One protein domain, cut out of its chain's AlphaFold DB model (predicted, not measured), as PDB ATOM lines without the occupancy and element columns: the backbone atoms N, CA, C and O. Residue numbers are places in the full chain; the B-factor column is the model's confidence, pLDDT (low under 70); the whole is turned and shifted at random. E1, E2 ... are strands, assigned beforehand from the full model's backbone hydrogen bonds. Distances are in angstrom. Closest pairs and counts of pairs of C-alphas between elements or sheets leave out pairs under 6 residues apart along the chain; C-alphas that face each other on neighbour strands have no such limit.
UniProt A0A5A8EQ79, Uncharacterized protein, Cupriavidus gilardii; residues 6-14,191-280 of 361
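AT A GLANCE: This is residues 6 to 14 and 191 to 280 of the 361 residues of an uncharacterized protein of Cupriavidus gilardii (UniProt A0A5A8EQ79). With little regular structure, the model is a strongly twisted antiparallel sheet, E1, E6, E2, E3 in order across it, with the hairpin E4 and E5 beyond one end; residues 223 to 230 stick out. The 99 printed residues have no named helix and six named strands, E1 to E6 along the chain, holding 27 residues: all strand. It is compact, radius of gyration of the C-alphas 14.5 A, spanning 44 by 43 by 27 A.

HOW THE PARTS SIT: Start at E6, residues 270 to 276, antiparallel to E2, residues 212 to 217; N 215 and O 272 are 2.8 A apart. Edge strand E1, residues 201 to 203, neighbours E6, with N 202 and O 271 at 2.8 A. Edge strand E3, residues 245 to 247, makes a hairpin with E2, with N 214 and O 245 at 2.9 A. E4, residues 256 to 259, and E5, residues 264 to 267, form a hairpin, with N 258 and O 265 at 2.9 A; E5 runs on into E6 at 89 degrees.

IN THESE COORDINATES: Find C-alpha 201, beginning E1, at (111.061, 99.587, 94.983). E2 runs 15.8 A; E6 runs 16.6 A to C-alpha 276 at (120.060, 95.461, 86.475).

THE WHOLE: Residues 15 to 190 are cut out; C-alphas 14 and 191 are 17.1 A apart. The E2 to E3 link is long. Residues 6 to 9, 221 to 236 and 261 to 262 have pLDDT under 70.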
ATOM      1  N   ILE A   6     107.777 120.845  83.303       54.38
ATOM      2  CA  ILE A   6     107.772 121.328  84.679       54.38
ATOM      3  C   ILE A   6     106.612 120.625  85.392       54.38
ATOM      4  O   ILE A   6     105.466 120.704  84.944       54.38
ATOM      5  N   THR A   7     106.894 119.891  86.472       59.12
ATOM      6  CA  THR A   7     105.823 119.297  87.292       59.12
ATOM      7  C   THR A   7     104.998 120.389  87.974       59.12
ATOM      8  O   THR A   7     105.418 121.540  88.054       59.12
ATOM      9  N   HIS A   8     103.850 120.029  88.555       50.19
ATOM     10  CA  HIS A   8     103.026 120.963  89.337       50.19
ATOM     11  C   HIS A   8     103.803 121.687  90.464       50.19
ATOM     12  O   HIS A   8     103.385 122.751  90.905       50.19
ATOM     13  N   ASN A   9     104.964 121.155  90.868       60.03
ATOM     14  CA  ASN A   9     105.830 121.701  91.914       60.03
ATOM     15  C   ASN A   9     107.090 122.419  91.380       60.03
ATOM     16  O   ASN A   9     108.000 122.697  92.157       60.03
ATOM     17  N   GLY A  10     107.196 122.697  90.074       72.75
ATOM     18  CA  GLY A  10     108.339 123.444  89.528       72.75
ATOM     19  C   GLY A  10     109.609 122.615  89.277       72.75
ATOM     20  O   GLY A  10     110.672 123.192  89.044       72.75
ATOM     21  N   ILE A  11     109.533 121.280  89.349       79.75
ATOM     22  CA  ILE A  11     110.690 120.388  89.163       79.75
ATOM     23  C   ILE A  11     110.935 120.179  87.670       79.75
ATOM     24  O   ILE A  11     110.006 119.843  86.930       79.75
ATOM     25  N   LEU A  12     112.190 120.327  87.246       84.62
ATOM     26  CA  LEU A  12     112.627 119.983  85.897       84.62
ATOM     27  C   LEU A  12     112.709 118.461  85.755       84.62
ATOM     28  O   LEU A  12     113.508 117.814  86.437       84.62
ATOM     29  N   LEU A  13     111.926 117.895  84.837       89.06
ATOM     30  CA  LEU A  13     112.005 116.484  84.466       89.06
ATOM     31  C   LEU A  13     112.392 116.310  82.994       89.06
ATOM     32  O   LEU A  13     112.014 117.140  82.159       89.06
ATOM     33  N   PRO A  14     113.112 115.222  82.661       90.75
ATOM     34  CA  PRO A  14     113.406 114.897  81.277       90.75
ATOM     35  C   PRO A  14     112.122 114.549  80.515       90.75
ATOM     36  O   PRO A  14     111.236 113.860  81.023       90.75
ATOM     37  N   PRO A 191     117.041 100.656  72.110       76.44
ATOM     38  CA  PRO A 191     115.805 100.264  72.772       76.44
ATOM     39  C   PRO A 191     115.240 101.383  73.653       76.44
ATOM     40  O   PRO A 191     115.961 102.253  74.156       76.44
ATOM     41  N   ASP A 192     113.928 101.358  73.858       86.44
ATOM     42  CA  ASP A 192     113.270 102.221  74.833       86.44
ATOM     43  C   ASP A 192     113.726 101.900  76.261       86.44
ATOM     44  O   ASP A 192     114.291 100.841  76.553       86.44
ATOM     45  N   VAL A 193     113.469 102.835  77.175       90.88
ATOM     46  CA  VAL A 193     113.689 102.589  78.601       90.88
ATOM     47  C   VAL A 193     112.746 101.467  79.048       90.88
ATOM     48  O   VAL A 193     111.535 101.597  78.856       90.88
ATOM     49  N   PRO A 194     113.261 100.380  79.646       90.62
ATOM     50  CA  PRO A 194     112.439  99.244  80.033       90.62
ATOM     51  C   PRO A 194     111.410  99.638  81.095       90.62
ATOM     52  O   PRO A 194     111.723 100.341  82.057       90.62
ATOM     53  N   GLU A 195     110.190  99.125  80.947       86.69
ATOM     54  CA  GLU A 195     109.168  99.168  81.990       86.69
ATOM     55  C   GLU A 195     109.049  97.767  82.616       86.69
ATOM     56  O   GLU A 195     108.576  96.837  81.958       86.69
ATOM     57  N   PRO A 196     109.522  97.570  83.859       83.00
ATOM     58  CA  PRO A 196     109.581  96.247  84.470       83.00
ATOM     59  C   PRO A 196     108.183  95.736  84.841       83.00
ATOM     60  O   PRO A 196     107.407  96.441  85.489       83.00
ATOM     61  N   GLU A 197     107.890  94.471  84.519       76.56
ATOM     62  CA  GLU A 197     106.623  93.811  84.886       76.56
ATOM     63  C   GLU A 197     106.398  93.783  86.407       76.56
ATOM     64  O   GLU A 197     105.277  93.941  86.893       76.56
ATOM     65  N   GLN A 198     107.484  93.602  87.165       81.69
ATOM     66  CA  GLN A 198     107.500  93.650  88.623       81.69
ATOM     67  C   GLN A 198     108.451  94.749  89.087       81.69
ATOM     68  O   GLN A 198     109.653  94.710  88.832       81.69
ATOM     69  N   SER A 199     107.908  95.742  89.790       86.56
ATOM     70  CA  SER A 199     108.701  96.862  90.294       86.56
ATOM     71  C   SER A 199     109.457  96.474  91.563       86.56
ATOM     72  O   SER A 199     108.852  96.169  92.590       86.56
ATOM     73  N   VAL A 200     110.787  96.551  91.511       93.62
ATOM     74  CA  VAL A 200     111.634  96.558  92.709       93.62
ATOM     75  C   VAL A 200     111.722  97.999  93.199       93.62
ATOM     76  O   VAL A 200     112.249  98.855  92.491       93.62
ATOM     77  N   LEU A 201     111.178  98.257  94.389       94.88
ATOM     78  CA  LEU A 201     111.061  99.587  94.983       94.88
ATOM     79  C   LEU A 201     111.910  99.677  96.251       94.88
ATOM     80  O   LEU A 201     111.747  98.869  97.166       94.88
ATOM     81  N   VAL A 202     112.795 100.670  96.319       96.19
ATOM     82  CA  VAL A 202     113.718 100.872  97.441       96.19
ATOM     83  C   VAL A 202     113.627 102.321  97.926       96.19
ATOM     84  O   VAL A 202     114.054 103.231  97.214       96.19
ATOM     85  N   PRO A 203     113.068 102.574  99.121       96.44
ATOM     86  CA  PRO A 203     113.089 103.903  99.729       96.44
ATOM     87  C   PRO A 203     114.515 104.367 100.049       96.44
ATOM     88  O   PRO A 203     115.369 103.542 100.384       96.44
ATOM     89  N   THR A 204     114.756 105.678 100.025       96.38
ATOM     90  CA  THR A 204     116.004 106.290 100.512       96.38
ATOM     91  C   THR A 204     116.424 105.726 101.881       96.38
ATOM     92  O   THR A 204     115.598 105.448 102.754       96.38
ATOM     93  N   GLY A 205     117.725 105.491 102.048       95.75
ATOM     94  CA  GLY A 205     118.341 104.893 103.234       95.75
ATOM     95  C   GLY A 205     118.244 103.364 103.314       95.75
ATOM     96  O   GLY A 205     118.943 102.758 104.126       95.75
ATOM     97  N   LYS A 206     117.418 102.703 102.490       97.00
ATOM     98  CA  LYS A 206     117.371 101.232 102.412       97.00
ATOM     99  C   LYS A 206     118.434 100.696 101.460       97.00
ATOM    100  O   LYS A 206     118.802 101.356 100.500       97.00
ATOM    101  N   THR A 207     118.923  99.490 101.722       97.25
ATOM    102  CA  THR A 207     119.972  98.864 100.912       97.25
ATOM    103  C   THR A 207     119.490  98.577  99.491       97.25
ATOM    104  O   THR A 207     118.466  97.925  99.292       97.25
ATOM    105  N   ILE A 208     120.266  99.022  98.506       97.50
ATOM    106  CA  ILE A 208     120.079  98.703  97.095       97.50
ATOM    107  C   ILE A 208     120.450  97.227  96.864       97.50
ATOM    108  O   ILE A 208     121.567  96.819  97.191       97.50
ATOM    109  N   PRO A 209     119.555  96.396  96.302       97.62
ATOM    110  CA  PRO A 209     119.792  94.958  96.168       97.62
ATOM    111  C   PRO A 209     120.773  94.598  95.046       97.62
ATOM    112  O   PRO A 209     121.366  93.524  95.077       97.62
ATOM    113  N   CYS A 210     120.937  95.459  94.040       97.50
ATOM    114  CA  CYS A 210     121.804  95.203  92.894       97.50
ATOM    115  C   CYS A 210     122.277  96.500  92.242       97.50
ATOM    116  O   CYS A 210     121.563  97.507  92.254       97.50
ATOM    117  N   SER A 211     123.458  96.451  91.628       98.25
ATOM    118  CA  SER A 211     123.938  97.559  90.809       98.25
ATOM    119  C   SER A 211     123.128  97.674  89.518       98.25
ATOM    120  O   SER A 211     122.677  96.667  88.967       98.25
ATOM    121  N   GLY A 212     122.916  98.897  89.046       98.19
ATOM    122  CA  GLY A 212     122.151  99.138  87.828       98.19
ATOM    123  C   GLY A 212     121.566 100.537  87.764       98.19
ATOM    124  O   GLY A 212     121.939 101.409  88.545       98.19
ATOM    125  N   ILE A 213     120.629 100.744  86.842       98.50
ATOM    126  CA  ILE A 213     119.952 102.025  86.637       98.50
ATOM    127  C   ILE A 213     118.632 102.027  87.400       98.50
ATOM    128  O   ILE A 213     117.762 101.175  87.194       98.50
ATOM    129  N   TRP A 214     118.483 103.027  88.261       98.06
ATOM    130  CA  TRP A 214     117.331 103.229  89.124       98.06
ATOM    131  C   TRP A 214     116.721 104.601  88.878       98.06
ATOM    132  O   TRP A 214     117.436 105.581  88.685       98.06
ATOM    133  N   GLU A 215     115.399 104.688  88.932       96.44
ATOM    134  CA  GLU A 215     114.653 105.923  88.717       96.44
ATOM    135  C   GLU A 215     113.861 106.316  89.964       96.44
ATOM    136  O   GLU A 215     113.164 105.471  90.530       96.44
ATOM    137  N   PRO A 216     113.929 107.582  90.404       95.75
ATOM    138  CA  PRO A 216     113.089 108.058  91.489       95.75
ATOM    139  C   PRO A 216     111.643 108.188  91.001       95.75
ATOM    140  O   PRO A 216     111.369 108.875  90.014       95.75
ATOM    141  N   VAL A 217     110.709 107.556  91.707       93.50
ATOM    142  CA  VAL A 217     109.289 107.531  91.339       93.50
ATOM    143  C   VAL A 217     108.371 107.892  92.504       93.50
ATOM    144  O   VAL A 217     108.714 107.699  93.674       93.50
ATOM    145  N   ASP A 218     107.185 108.399  92.174       89.94
ATOM    146  CA  ASP A 218     106.103 108.609  93.131       89.94
ATOM    147  C   ASP A 218     105.346 107.296  93.363       89.94
ATOM    148  O   ASP A 218     104.706 106.757  92.455       89.94
ATOM    149  N   VAL A 219     105.434 106.767  94.585       87.19
ATOM    150  CA  VAL A 219     104.727 105.552  95.003       87.19
ATOM    151  C   VAL A 219     103.621 105.950  95.977       87.19
ATOM    152  O   VAL A 219     103.921 106.572  97.002       87.19
ATOM    153  N   PRO A 220     102.356 105.555  95.734       77.56
ATOM    154  CA  PRO A 220     101.264 105.830  96.657       77.56
ATOM    155  C   PRO A 220     101.601 105.344  98.070       77.56
ATOM    156  O   PRO A 220     101.821 104.151  98.301       77.56
ATOM    157  N   LYS A 221     101.641 106.271  99.034       67.44
ATOM    158  CA  LYS A 221     101.917 105.941 100.437       67.44
ATOM    159  C   LYS A 221     100.821 105.017 100.965       67.44
ATOM    160  O   LYS A 221      99.632 105.321 100.852       67.44
ATOM    161  N   ALA A 222     101.211 103.895 101.569       61.22
ATOM    162  CA  ALA A 222     100.255 103.042 102.260       61.22
ATOM    163  C   ALA A 222      99.629 103.823 103.437       61.22
ATOM    164  O   ALA A 222     100.354 104.511 104.160       61.22
ATOM    165  N   PRO A 223      98.304 103.744 103.656       56.94
ATOM    166  CA  PRO A 223      97.679 104.409 104.791       56.94
ATOM    167  C   PRO A 223      98.223 103.835 106.106       56.94
ATOM    168  O   PRO A 223      98.286 102.618 106.285       56.94
ATOM    169  N   VAL A 224      98.567 104.731 107.033       53.94
ATOM    170  CA  VAL A 224      99.302 104.488 108.294       53.94
ATOM    171  C   VAL A 224      98.573 103.541 109.278       53.94
ATOM    172  O   VAL A 224      99.144 103.128 110.278       53.94
ATOM    173  N   PHE A 225      97.336 103.122 108.983       51.69
ATOM    174  CA  PHE A 225      96.462 102.355 109.888       51.69
ATOM    175  C   PHE A 225      96.029 100.964 109.384       51.69
ATOM    176  O   PHE A 225      95.014 100.428 109.827       51.69
ATOM    177  N   SER A 226      96.761 100.328 108.466       50.47
ATOM    178  CA  SER A 226      96.395  98.980 107.997       50.47
ATOM    179  C   SER A 226      97.057  97.875 108.834       50.47
ATOM    180  O   SER A 226      98.109  97.359 108.483       50.47
ATOM    181  N   LEU A 227      96.409  97.487 109.937       52.91
ATOM    182  CA  LEU A 227      96.794  96.333 110.775       52.91
ATOM    183  C   LEU A 227      96.478  94.964 110.137       52.91
ATOM    184  O   LEU A 227      96.887  93.933 110.661       52.91
ATOM    185  N   PHE A 228      95.768  94.930 109.006       55.28
ATOM    186  CA  PHE A 228      95.339  93.689 108.362       55.28
ATOM    187  C   PHE A 228      95.379  93.812 106.838       55.28
ATOM    188  O   PHE A 228      94.443  94.327 106.227       55.28
ATOM    189  N   ARG A 229      96.484  93.340 106.248       51.44
ATOM    190  CA  ARG A 229      96.623  92.654 104.943       51.44
ATOM    191  C   ARG A 229      98.081  92.775 104.497       51.44
ATOM    192  O   ARG A 229      98.578  93.888 104.350       51.44
ATOM    193  N   GLN A 230      98.732  91.647 104.196       48.84
ATOM    194  CA  GLN A 230      99.786  91.647 103.178       48.84
ATOM    195  C   GLN A 230      99.106  92.126 101.895       48.84
ATOM    196  O   GLN A 230      98.364  91.381 101.260       48.84
ATOM    197  N   LYS A 231      99.225  93.420 101.598       56.56
ATOM    198  CA  LYS A 231      98.798  93.943 100.309       56.56
ATOM    199  C   LYS A 231      99.851  93.539  99.296       56.56
ATOM    200  O   LYS A 231     101.043  93.674  99.573       56.56
ATOM    201  N   ASP A 232      99.381  93.071  98.146       60.50
ATOM    202  CA  ASP A 232     100.210  92.939  96.956       60.50
ATOM    203  C   ASP A 232     101.060  94.208  96.794       60.50
ATOM    204  O   ASP A 232     100.552  95.313  97.051       60.50
ATOM    205  N   PRO A 233     102.342  94.081  96.411       63.38
ATOM    206  CA  PRO A 233     103.186  95.241  96.171       63.38
ATOM    207  C   PRO A 233     102.477  96.188  95.197       63.38
ATOM    208  O   PRO A 233     101.782  95.716  94.287       63.38
ATOM    209  N   PRO A 234     102.594  97.515  95.398       68.50
ATOM    210  CA  PRO A 234     101.899  98.472  94.558       68.50
ATOM    211  C   PRO A 234     102.247  98.184  93.094       68.50
ATOM    212  O   PRO A 234     103.412  97.994  92.739       68.50
ATOM    213  N   LYS A 235     101.213  98.081  92.262       69.00
ATOM    214  CA  LYS A 235     101.355  97.891  90.820       69.00
ATOM    215  C   LYS A 235     101.294  99.269  90.174       69.00
ATOM    216  O   LYS A 235     100.435 100.069  90.541       69.00
ATOM    217  N   GLY A 236     102.248  99.542  89.286       68.38
ATOM    218  CA  GLY A 236     102.378 100.824  88.597       68.38
ATOM    219  C   GLY A 236     101.180 101.164  87.694       68.38
ATOM    220  O   GLY A 236     100.192 100.426  87.658       68.38
ATOM    221  N   PRO A 237     101.264 102.268  86.931       75.00
ATOM    222  CA  PRO A 237     102.467 103.065  86.673       75.00
ATOM    223  C   PRO A 237     102.864 103.977  87.844       75.00
ATOM    224  O   PRO A 237     102.009 104.485  88.564       75.00
ATOM    225  N   PHE A 238     104.172 104.203  88.004       86.44
ATOM    226  CA  PHE A 238     104.722 105.157  88.970       86.44
ATOM    227  C   PHE A 238     105.349 106.336  88.219       86.44
ATOM    228  O   PHE A 238     106.330 106.124  87.501       86.44
ATOM    229  N   PRO A 239     104.800 107.558  88.334       88.56
ATOM    230  CA  PRO A 239     105.377 108.735  87.694       88.56
ATOM    231  C   PRO A 239     106.807 108.988  88.178       88.56
ATOM    232  O   PRO A 239     107.075 108.919  89.378       88.56
ATOM    233  N   ALA A 240     107.718 109.317  87.263       90.75
ATOM    234  CA  ALA A 240     109.063 109.745  87.632       90.75
ATOM    235  C   ALA A 240     109.011 111.092  88.370       90.75
ATOM    236  O   ALA A 240     108.302 112.012  87.958       90.75
ATOM    237  N   VAL A 241     109.789 111.218  89.444       90.81
ATOM    238  CA  VAL A 241     109.908 112.452  90.247       90.81
ATOM    239  C   VAL A 241     111.328 113.010  90.251       90.81
ATOM    240  O   VAL A 241     111.664 113.871  91.054       90.81
ATOM    241  N   GLY A 242     112.193 112.540  89.360       91.19
ATOM    242  CA  GLY A 242     113.564 113.026  89.257       91.19
ATOM    243  C   GLY A 242     114.351 112.318  88.164       91.19
ATOM    244  O   GLY A 242     113.787 111.631  87.316       91.19
ATOM    245  N   CYS A 243     115.670 112.498  88.194       93.81
ATOM    246  CA  CYS A 243     116.577 111.901  87.221       93.81
ATOM    247  C   CYS A 243     117.009 110.496  87.658       93.81
ATOM    248  O   CYS A 243     117.395 110.290  88.813       93.81
ATOM    249  N   MET A 244     116.978 109.535  86.734       96.94
ATOM    250  CA  MET A 244     117.537 108.207  86.980       96.94
ATOM    251  C   MET A 244     119.053 108.268  87.207       96.94
ATOM    252  O   MET A 244     119.729 109.161  86.705       96.94
ATOM    253  N   ASN A 245     119.583 107.321  87.972       98.19
ATOM    254  CA  ASN A 245     120.994 107.236  88.338       98.19
ATOM    255  C   ASN A 245     121.477 105.785  88.278       98.19
ATOM    256  O   ASN A 245     120.682 104.854  88.421       98.19
ATOM    257  N   TYR A 246     122.786 105.596  88.109       98.31
ATOM    258  CA  TYR A 246     123.413 104.305  88.360       98.31
ATOM    259  C   TYR A 246     123.665 104.172  89.868       98.31
ATOM    260  O   TYR A 246     124.361 105.006  90.440       98.31
ATOM    261  N   LEU A 247     123.069 103.172  90.520       98.12
ATOM    262  CA  LEU A 247     123.239 102.915  91.957       98.12
ATOM    263  C   LEU A 247     123.958 101.586  92.182       98.12
ATOM    264  O   LEU A 247     123.943 100.714  91.313       98.12
ATOM    265  N   HIS A 248     124.557 101.419  93.362       97.25
ATOM    266  CA  HIS A 248     125.432 100.290  93.678       97.25
ATOM    267  C   HIS A 248     124.781  99.296  94.639       97.25
ATOM    268  O   HIS A 248     124.275  99.668  95.697       97.25
ATOM    269  N   GLY A 249     124.855  98.006  94.306       96.62
ATOM    270  CA  GLY A 249     124.421  96.930  95.193       96.62
ATOM    271  C   GLY A 249     125.121  96.975  96.558       96.62
ATOM    272  O   GLY A 249     126.324  97.240  96.664       96.62
ATOM    273  N   GLY A 250     124.357  96.722  97.617       94.81
ATOM    274  CA  GLY A 250     124.826  96.741  99.004       94.81
ATOM    275  C   GLY A 250     124.960  98.138  99.621       94.81
ATOM    276  O   GLY A 250     125.150  98.235 100.830       94.81
ATOM    277  N   SER A 251     124.836  99.209  98.836       94.81
ATOM    278  CA  SER A 251     124.887 100.587  99.334       94.81
ATOM    279  C   SER A 251     123.508 101.072  99.788       94.81
ATOM    280  O   SER A 251     122.491 100.578  99.286       94.81
ATOM    281  N   PRO A 252     123.420 102.023 100.735       96.06
ATOM    282  CA  PRO A 252     122.154 102.680 101.037       96.06
ATOM    283  C   PRO A 252     121.671 103.477  99.819       96.06
ATOM    284  O   PRO A 252     122.450 104.151  99.150       96.06
ATOM    285  N   ALA A 253     120.375 103.410  99.530       97.25
ATOM    286  CA  ALA A 253     119.750 104.199  98.483       97.25
ATOM    287  C   ALA A 253     119.878 105.695  98.823       97.25
ATOM    288  O   ALA A 253     119.422 106.098  99.899       97.25
ATOM    289  N   PRO A 254     120.473 106.525  97.955       96.56
ATOM    290  CA  PRO A 254     120.725 107.927  98.269       96.56
ATOM    291  C   PRO A 254     119.445 108.774  98.193       96.56
ATOM    292  O   PRO A 254     118.397 108.337  97.703       96.56
ATOM    293  N   GLN A 255     119.531 110.017  98.659       96.00
ATOM    294  CA  GLN A 255     118.564 111.055  98.293       96.00
ATOM    295  C   GLN A 255     118.675 111.376  96.799       96.00
ATOM    296  O   GLN A 255     119.751 111.251  96.215       96.00
ATOM    297  N   ALA A 256     117.585 111.802  96.165       93.81
ATOM    298  CA  ALA A 256     117.631 112.294  94.790       93.81
ATOM    299  C   ALA A 256     117.817 113.813  94.775       93.81
ATOM    300  O   ALA A 256     117.128 114.535  95.495       93.81
ATOM    301  N   LYS A 257     118.696 114.299  93.896       90.81
ATOM    302  CA  LYS A 257     118.778 115.725  93.571       90.81
ATOM    303  C   LYS A 257     117.626 116.101  92.647       90.81
ATOM    304  O   LYS A 257     117.456 115.498  91.586       90.81
ATOM    305  N   GLN A 258     116.897 117.151  92.994       86.94
ATOM    306  CA  GLN A 258     115.886 117.764  92.136       86.94
ATOM    307  C   GLN A 258     116.271 119.212  91.845       86.94
ATOM    308  O   GLN A 258     116.585 119.986  92.752       86.94
ATOM    309  N   LYS A 259     116.258 119.586  90.561       82.56
ATOM    310  CA  LYS A 259     116.454 120.972  90.133       82.56
ATOM    311  C   LYS A 259     115.089 121.638  89.978       82.56
ATOM    312  O   LYS A 259     114.262 121.183  89.189       82.56
ATOM    313  N   LEU A 260     114.888 122.718  90.724       78.94
ATOM    314  CA  LEU A 260     113.802 123.672  90.519       78.94
ATOM    315  C   LEU A 260     114.341 124.851  89.700       78.94
ATOM    316  O   LEU A 260     115.559 125.020  89.596       78.94
ATOM    317  N   GLU A 261     113.461 125.694  89.152       69.50
ATOM    318  CA  GLU A 261     113.870 126.855  88.337       69.50
ATOM    319  C   GLU A 261     114.991 127.682  88.988       69.50
ATOM    320  O   GLU A 261     115.961 128.048  88.326       69.50
ATOM    321  N   ARG A 262     114.904 127.925  90.303       66.44
ATOM    322  CA  ARG A 262     115.861 128.771  91.038       66.44
ATOM    323  C   ARG A 262     116.681 128.047  92.097       66.44
ATOM    324  O   ARG A 262     117.648 128.622  92.584       66.44
ATOM    325  N   ASP A 263     116.357 126.798  92.417       73.12
ATOM    326  CA  ASP A 263     116.944 126.095  93.563       73.12
ATOM    327  C   ASP A 263     117.336 124.651  93.225       73.12
ATOM    328  O   ASP A 263     117.037 124.150  92.136       73.12
ATOM    329  N   ARG A 264     118.056 123.992  94.129       75.19
ATOM    330  CA  ARG A 264     118.341 122.559  94.105       75.19
ATOM    331  C   ARG A 264     118.075 121.996  95.494       75.19
ATOM    332  O   ARG A 264     118.680 122.448  96.458       75.19
ATOM    333  N   ILE A 265     117.242 120.968  95.556       85.31
ATOM    334  CA  ILE A 265     116.928 120.264  96.799       85.31
ATOM    335  C   ILE A 265     117.349 118.802  96.704       85.31
ATOM    336  O   ILE A 265     117.313 118.208  95.622       85.31
ATOM    337  N   ASP A 266     117.709 118.239  97.850       90.94
ATOM    338  CA  ASP A 266     117.956 116.814  98.025       90.94
ATOM    339  C   ASP A 266     116.761 116.241  98.789       90.94
ATOM    340  O   ASP A 266     116.373 116.769  99.834       90.94
ATOM    341  N   VAL A 267     116.117 115.217  98.232       91.31
ATOM    342  CA  VAL A 267     114.860 114.689  98.773       91.31
ATOM    343  C   VAL A 267     114.882 113.176  98.912       91.31
ATOM    344  O   VAL A 267     115.465 112.456  98.094       91.31
ATOM    345  N   ASP A 268     114.188 112.696  99.940       94.94
ATOM    346  CA  ASP A 268     113.896 111.278 100.099       94.94
ATOM    347  C   ASP A 268     112.892 110.841  99.030       94.94
ATOM    348  O   ASP A 268     111.843 111.460  98.832       94.94
ATOM    349  N   VAL A 269     113.208 109.745  98.347       94.75
ATOM    350  CA  VAL A 269     112.419 109.202  97.239       94.75
ATOM    351  C   VAL A 269     112.259 107.693  97.384       94.75
ATOM    352  O   VAL A 269     112.886 107.049  98.227       94.75
ATOM    353  N   THR A 270     111.421 107.110  96.529       95.94
ATOM    354  CA  THR A 270     111.468 105.672  96.268       95.94
ATOM    355  C   THR A 270     112.135 105.436  94.924       95.94
ATOM    356  O   THR A 270     111.685 105.946  93.902       95.94
ATOM    357  N   TRP A 271     113.212 104.659  94.927       97.06
ATOM    358  CA  TRP A 271     113.924 104.246  93.729       97.06
ATOM    359  C   TRP A 271     113.284 102.995  93.139       97.06
ATOM    360  O   TRP A 271     113.103 101.997  93.836       97.06
ATOM    361  N   ARG A 272     112.969 103.033  91.848       96.25
ATOM    362  CA  ARG A 272     112.492 101.901  91.056       96.25
ATOM    363  C   ARG A 272     113.618 101.385  90.172       96.25
ATOM    364  O   ARG A 272     114.197 102.159  89.416       96.25
ATOM    365  N   LEU A 273     113.912 100.090  90.242       97.12
ATOM    366  CA  LEU A 273     114.877  99.462  89.336       97.12
ATOM    367  C   LEU A 273     114.326  99.494  87.910       97.12
ATOM    368  O   LEU A 273     113.257  98.939  87.668       97.12
ATOM    369  N   LEU A 274     115.058 100.104  86.980       96.19
ATOM    370  CA  LEU A 274     114.751 100.032  85.549       96.19
ATOM    371  C   LEU A 274     115.559  98.924  84.882       96.19
ATOM    372  O   LEU A 274     115.041  98.164  84.071       96.19
ATOM    373  N   TRP A 275     116.837  98.818  85.239       96.56
ATOM    374  CA  TRP A 275     117.749  97.876  84.611       96.56
ATOM    375  C   TRP A 275     118.817  97.413  85.594       96.56
ATOM    376  O   TRP A 275     119.456  98.233  86.252       96.56
ATOM    377  N   ARG A 276     119.001  96.094  85.686       96.94
ATOM    378  CA  ARG A 276     120.060  95.461  86.475       96.94
ATOM    379  C   ARG A 276     121.305  95.316  85.612       96.94
ATOM    380  O   ARG A 276     121.202  94.841  84.482       96.94
ATOM    381  N   ASP A 277     122.459  95.705  86.140       97.44
ATOM    382  CA  ASP A 277     123.722  95.540  85.421       97.44
ATOM    383  C   ASP A 277     124.319  94.148  85.655       97.44
ATOM    384  O   ASP A 277     125.215  93.966  86.482       97.44
ATOM    385  N   ASP A 278     123.809  93.171  84.907       96.00
ATOM    386  CA  ASP A 278     124.302  91.787  84.906       96.00
ATOM    387  C   ASP A 278     125.345  91.527  83.805       96.00
ATOM    388  O   ASP A 278     125.713  90.380  83.546       96.00
ATOM    389  N   ARG A 279     125.829  92.580  83.125       97.06
ATOM    390  CA  ARG A 279     126.795  92.425  82.028       97.06
ATOM    391  C   ARG A 279     128.059  91.713  82.501       97.06
ATOM    392  O   ARG A 279     128.481  91.875  83.652       97.06
ATOM    393  N   TYR A 280     128.675  90.988  81.570       97.38
ATOM    394  CA  TYR A 280     129.940  90.260  81.711       97.38
ATOM    395  C   TYR A 280     129.911  89.057  82.664       97.38
ATOM    396  O   TYR A 280     130.904  88.344  82.770       97.38
TER     397      TYR A 280